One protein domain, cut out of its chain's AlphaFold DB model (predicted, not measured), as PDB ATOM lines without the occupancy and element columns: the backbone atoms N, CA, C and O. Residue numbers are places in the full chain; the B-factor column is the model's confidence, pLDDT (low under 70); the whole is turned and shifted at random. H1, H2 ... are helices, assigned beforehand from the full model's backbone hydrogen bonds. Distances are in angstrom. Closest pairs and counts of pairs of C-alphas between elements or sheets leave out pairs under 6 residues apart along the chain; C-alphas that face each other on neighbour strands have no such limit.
ATOM      1  N   VAL A  38     -10.075  36.408 -28.989       85.25
ATOM      2  CA  VAL A  38      -9.876  37.873 -28.942       85.25
ATOM      3  C   VAL A  38      -8.421  38.250 -29.205       85.25
ATOM      4  O   VAL A  38      -8.146  39.040 -30.110       85.25
ATOM      5  N   VAL A  39      -7.474  37.663 -28.465       84.81
ATOM      6  CA  VAL A  39      -6.054  38.053 -28.551       84.81
ATOM      7  C   VAL A  39      -5.441  37.645 -29.894       84.81
ATOM      8  O   VAL A  39      -4.827  38.477 -30.561       84.81
ATOM      9  N   ALA A  40      -5.644  36.402 -30.343       78.31
ATOM     10  CA  ALA A  40      -5.087  35.935 -31.613       78.31
ATOM     11  C   ALA A  40      -5.626  36.705 -32.847       78.31
ATOM     12  O   ALA A  40      -4.804  37.118 -33.672       78.31
ATOM     13  N   PRO A  41      -6.939  37.002 -32.987       81.19
ATOM     14  CA  PRO A  41      -7.441  37.866 -34.059       81.19
ATOM     15  C   PRO A  41      -6.921  39.306 -33.985       81.19
ATOM     16  O   PRO A  41      -6.600  39.882 -35.025       81.19
ATOM     17  N   PHE A  42      -6.789  39.880 -32.784       81.88
ATOM     18  CA  PHE A  42      -6.244  41.229 -32.601       81.88
ATOM     19  C   PHE A  42      -4.774  41.317 -33.035       81.88
ATOM     20  O   PHE A  42      -4.416  42.185 -33.834       81.88
ATOM     21  N   LEU A  43      -3.937  40.367 -32.601       82.31
ATOM     22  CA  LEU A  43      -2.539  40.266 -33.029       82.31
ATOM     23  C   LEU A  43      -2.419  39.986 -34.533       82.31
ATOM     24  O   LEU A  43      -1.575  40.583 -35.200       82.31
ATOM     25  N   ALA A  44      -3.286  39.144 -35.104       77.12
ATOM     26  CA  ALA A  44      -3.323  38.910 -36.548       77.12
ATOM     27  C   ALA A  44      -3.708  40.177 -37.336       77.12
ATOM     28  O   ALA A  44      -3.162  40.417 -38.417       77.12
ATOM     29  N   LEU A  45      -4.609  41.008 -36.800       77.62
ATOM     30  CA  LEU A  45      -5.001  42.284 -37.394       77.62
ATOM     31  C   LEU A  45      -3.860  43.306 -37.316       77.62
ATOM     32  O   LEU A  45      -3.492  43.856 -38.355       77.62
ATOM     33  N   GLN A  46      -3.235  43.491 -36.147       79.19
ATOM     34  CA  GLN A  46      -2.047  44.344 -35.998       79.19
ATOM     35  C   GLN A  46      -0.908  43.894 -36.923       79.19
ATOM     36  O   GLN A  46      -0.351  44.705 -37.662       79.19
ATOM     37  N   ALA A  47      -0.616  42.590 -36.966       74.56
ATOM     38  CA  ALA A  47       0.378  42.037 -37.876       74.56
ATOM     39  C   ALA A  47       0.018  42.300 -39.346       74.56
ATOM     40  O   ALA A  47       0.903  42.624 -40.132       74.56
ATOM     41  N   SER A  48      -1.258  42.198 -39.737       71.88
ATOM     42  CA  SER A  48      -1.695  42.449 -41.121       71.88
ATOM     43  C   SER A  48      -1.547  43.908 -41.561       71.88
ATOM     44  O   SER A  48      -1.383  44.162 -42.754       71.88
ATOM     45  N   LEU A  49      -1.583  44.840 -40.603       73.50
ATOM     46  CA  LEU A  49      -1.402  46.274 -40.821       73.50
ATOM     47  C   LEU A  49       0.064  46.723 -40.723       73.50
ATOM     48  O   LEU A  49       0.346  47.876 -41.039       73.50
ATOM     49  N   SER A  50       0.995  45.850 -40.320       78.38
ATOM     50  CA  SER A  50       2.406  46.223 -40.213       78.38
ATOM     51  C   SER A  50       3.013  46.563 -41.578       78.38
ATOM     52  O   SER A  50       2.757  45.891 -42.586       78.38
ATOM     53  N   ASP A  51       3.880  47.579 -41.608       76.38
ATOM     54  CA  ASP A  51       4.579  47.979 -42.833       76.38
ATOM     55  C   ASP A  51       5.403  46.843 -43.438       76.38
ATOM     56  O   ASP A  51       5.496  46.748 -44.658       76.38
ATOM     57  N   ASN A  52       5.920  45.925 -42.614       77.94
ATOM     58  CA  ASN A  52       6.615  44.732 -43.089       77.94
ATOM     59  C   ASN A  52       5.689  43.821 -43.912       77.94
ATOM     60  O   ASN A  52       5.995  43.495 -45.061       77.94
ATOM     61  N   ASN A  53       4.501  43.478 -43.401       79.38
ATOM     62  CA  ASN A  53       3.561  42.667 -44.174       79.38
ATOM     63  C   ASN A  53       3.046  43.396 -45.420       79.38
ATOM     64  O   ASN A  53       2.846  42.753 -46.454       79.38
ATOM     65  N   ARG A  54       2.887  44.724 -45.368       78.44
ATOM     66  CA  ARG A  54       2.523  45.545 -46.531       78.44
ATOM     67  C   ARG A  54       3.624  45.560 -47.600       78.44
ATOM     68  O   ARG A  54       3.322  45.290 -48.761       78.44
ATOM     69  N   ALA A  55       4.877  45.788 -47.214       79.00
ATOM     70  CA  ALA A  55       6.040  45.773 -48.100       79.00
ATOM     71  C   ALA A  55       6.247  44.388 -48.733       79.00
ATOM     72  O   ALA A  55       6.335  44.260 -49.953       79.00
ATOM     73  N   MET A  56       6.206  43.324 -47.926       81.00
ATOM     74  CA  MET A  56       6.317  41.934 -48.389       81.00
ATOM     75  C   MET A  56       5.118  41.476 -49.239       81.00
ATOM     76  O   MET A  56       5.231  40.534 -50.022       81.00
ATOM     77  N   ASN A  57       3.952  42.116 -49.107       78.88
ATOM     78  CA  ASN A  57       2.821  41.923 -50.022       78.88
ATOM     79  C   ASN A  57       3.001  42.652 -51.360       78.88
ATOM     80  O   ASN A  57       2.396  42.225 -52.344       78.88
ATOM     81  N   ALA A  58       3.786  43.732 -51.394       78.44
ATOM     82  CA  ALA A  58       4.038  44.519 -52.595       78.44
ATOM     83  C   ALA A  58       5.092  43.887 -53.523       78.44
ATOM     84  O   ALA A  58       5.083  44.186 -54.714       78.44
ATOM     85  N   VAL A  59       5.964  43.003 -53.021       79.31
ATOM     86  CA  VAL A  59       6.966  42.287 -53.837       79.31
ATOM     87  C   VAL A  59       6.285  41.388 -54.877       79.31
ATOM     88  O   VAL A  59       5.582  40.437 -54.527       79.31
ATOM     89  N   GLN A  60       6.521  41.661 -56.164       71.25
ATOM     90  CA  GLN A  60       6.009  40.854 -57.276       71.25
ATOM     91  C   GLN A  60       7.026  39.792 -57.722       71.25
ATOM     92  O   GLN A  60       7.578  39.848 -58.817       71.25
ATOM     93  N   ASP A  61       7.245  38.787 -56.874       75.19
ATOM     94  CA  ASP A  61       8.031  37.595 -57.212       75.19
ATOM     95  C   ASP A  61       7.110  36.482 -57.750       75.19
ATOM     96  O   ASP A  61       6.663  35.593 -57.022       75.19
ATOM     97  N   LEU A  62       6.773  36.570 -59.043       69.19
ATOM     98  CA  LEU A  62       5.985  35.561 -59.769       69.19
ATOM     99  C   LEU A  62       6.562  34.128 -59.667       69.19
ATOM    100  O   LEU A  62       5.784  33.226 -59.340       69.19
ATOM    101  N   PRO A  63       7.871  33.882 -59.906       74.56
ATOM    102  CA  PRO A  63       8.457  32.548 -59.753       74.56
ATOM    103  C   PRO A  63       8.689  32.131 -58.290       74.56
ATOM    104  O   PRO A  63       9.031  30.975 -58.055       74.56
ATOM    105  N   GLN A  64       8.492  33.024 -57.310       80.75
ATOM    106  CA  GLN A  64       8.751  32.788 -55.878       80.75
ATOM    107  C   GLN A  64      10.207  32.381 -55.586       80.75
ATOM    108  O   GLN A  64      10.480  31.575 -54.690       80.75
ATOM    109  N   LYS A  65      11.139  32.927 -56.374       83.38
ATOM    110  CA  LYS A  65      12.570  32.601 -56.349       83.38
ATOM    111  C   LYS A  65      13.234  33.087 -55.057       83.38
ATOM    112  O   LYS A  65      13.964  32.330 -54.418       83.38
ATOM    113  N   TYR A  66      12.936  34.324 -54.667       84.44
ATOM    114  CA  TYR A  66      13.522  35.022 -53.523       84.44
ATOM    115  C   TYR A  66      12.542  35.150 -52.352       84.44
ATOM    116  O   TYR A  66      12.956  35.064 -51.197       84.44
ATOM    117  N   VAL A  67      11.244  35.340 -52.616       85.25
ATOM    118  CA  VAL A  67      10.209  35.466 -51.577       85.25
ATOM    119  C   VAL A  67       9.076  34.488 -51.855       85.25
ATOM    120  O   VAL A  67       8.266  34.655 -52.767       85.25
ATOM    121  N   THR A  68       8.979  33.460 -51.013       84.25
ATOM    122  CA  THR A  68       7.875  32.493 -51.092       84.25
ATOM    123  C   THR A  68       6.530  33.154 -50.774       84.25
ATOM    124  O   THR A  68       6.428  34.040 -49.921       84.25
ATOM    125  N   ARG A  69       5.452  32.710 -51.438       77.31
ATOM    126  CA  ARG A  69       4.138  33.373 -51.338       77.31
ATOM    127  C   ARG A  69       3.568  33.386 -49.914       77.31
ATOM    128  O   ARG A  69       2.867  34.349 -49.588       77.31
ATOM    129  N   GLY A  70       3.905  32.380 -49.100       83.00
ATOM    130  CA  GLY A  70       3.428  32.167 -47.728       83.00
ATOM    131  C   GLY A  70       1.976  31.678 -47.655       83.00
ATOM    132  O   GLY A  70       1.214  31.813 -48.617       83.00
ATOM    133  N   TYR A  71       1.574  31.142 -46.502       80.12
ATOM    134  CA  TYR A  71       0.189  30.723 -46.263       80.12
ATOM    135  C   TYR A  71      -0.677  31.937 -45.932       80.12
ATOM    136  O   TYR A  71      -0.327  32.757 -45.081       80.12
ATOM    137  N   ARG A  72      -1.817  32.071 -46.612       79.12
ATOM    138  CA  ARG A  72      -2.753  33.185 -46.421       79.12
ATOM    139  C   ARG A  72      -3.691  32.885 -45.254       79.12
ATOM    140  O   ARG A  72      -4.549  32.023 -45.391       79.12
ATOM    141  N   LEU A  73      -3.569  33.643 -44.165       76.50
ATOM    142  CA  LEU A  73      -4.499  33.554 -43.032       76.50
ATOM    143  C   LEU A  73      -5.686  34.519 -43.181       76.50
ATOM    144  O   LEU A  73      -6.800  34.175 -42.804       76.50
ATOM    145  N   THR A  74      -5.489  35.713 -43.760       73.38
ATOM    146  CA  THR A  74      -6.561  36.723 -43.896       73.38
ATOM    147  C   THR A  74      -6.515  37.485 -45.234       73.38
ATOM    148  O   THR A  74      -5.705  37.213 -46.131       73.38
ATOM    149  N   LYS A  75      -7.397  38.483 -45.413       66.50
ATOM    150  CA  LYS A  75      -7.317  39.481 -46.499       66.50
ATOM    151  C   LYS A  75      -6.224  40.533 -46.218       66.50
ATOM    152  O   LYS A  75      -6.507  41.719 -46.161       66.50
ATOM    153  N   GLY A  76      -4.978  40.090 -46.064       66.81
ATOM    154  CA  GLY A  76      -3.816  40.967 -45.868       66.81
ATOM    155  C   GLY A  76      -2.625  40.244 -45.244       66.81
ATOM    156  O   GLY A  76      -1.493  40.433 -45.680       66.81
ATOM    157  N   LEU A  77      -2.874  39.337 -44.297       75.88
ATOM    158  CA  LEU A  77      -1.822  38.571 -43.634       75.88
ATOM    159  C   LEU A  77      -1.447  37.310 -44.426       75.88
ATOM    160  O   LEU A  77      -2.309  36.478 -44.741       75.88
ATOM    161  N   ARG A  78      -0.146  37.132 -44.683       78.75
ATOM    162  CA  ARG A  78       0.436  35.839 -45.067       78.75
ATOM    163  C   ARG A  78       1.620  35.516 -44.163       78.75
ATOM    164  O   ARG A  78       2.478  36.368 -43.965       78.75
ATOM    165  N   VAL A  79       1.657  34.298 -43.638       78.12
ATOM    166  CA  VAL A  79       2.622  33.843 -42.622       78.12
ATOM    167  C   VAL A  79       3.470  32.697 -43.192       78.12
ATOM    168  O   VAL A  79       3.163  32.162 -44.260       78.12
ATOM    169  N   LEU A  80       4.566  32.351 -42.508       78.81
ATOM    170  CA  LEU A  80       5.539  31.328 -42.923       78.81
ATOM    171  C   LEU A  80       6.179  31.620 -44.296       78.81
ATOM    172  O   LEU A  80       6.518  30.710 -45.053       78.81
ATOM    173  N   ARG A  81       6.356  32.907 -44.621       79.38
ATOM    174  CA  ARG A  81       7.172  33.334 -45.760       79.38
ATOM    175  C   ARG A  81       8.642  33.063 -45.460       79.38
ATOM    176  O   ARG A  81       9.199  33.617 -44.521       79.38
TER     177      ARG A  81
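This is residues 38 to 81 of the 872 residues of an uncharacterized protein of Neonectria ditissima (UniProt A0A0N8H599). The longest helix, H1, meets the shorter H2 near their ends in an open corner, and the unnamed stretch of residues 59 to 81 runs out past H2 and folds back over the inside of that corner, ending in a small loop tied by a short antiparallel pairing of residues 71 to 72 with 78 to 79. The printed part has 44 residues with two named helices, H1 then H2, and no named strand; it is all helix by class, though under half of its residues, 20, are in named elements. It is only just compact, close to loose, with a radius of gyration of the C-alphas of 11.0 A, and spans 36 by 18 by 14 A.

Find C-alpha 38 at (-9.876, 37.873, -28.942); from there H1, residues 38 to 49, runs 16.8 A to C-alpha 49. H2, residues 51 to 58, runs 10.4 A to C-alpha 58 at (4.038, 44.519, -52.595).

Look at Ala 47 and Asn 53, the closest C-alphas of H1 and H2, 7.1 A apart: the helices are close but not clearly touching. They run the same way at a steep tilt of 61 degrees. In H1 and H2, every O i to N i+4 pair is within hydrogen-bond range.

The C-alphas of Val 38 and Pro 63 are the two farthest apart, 36.2 A. The printed part has no cut, and the link from H1 to H2 is tight. Confidence is low, with pLDDT under 70, at residue 62 and residues 75 to 76.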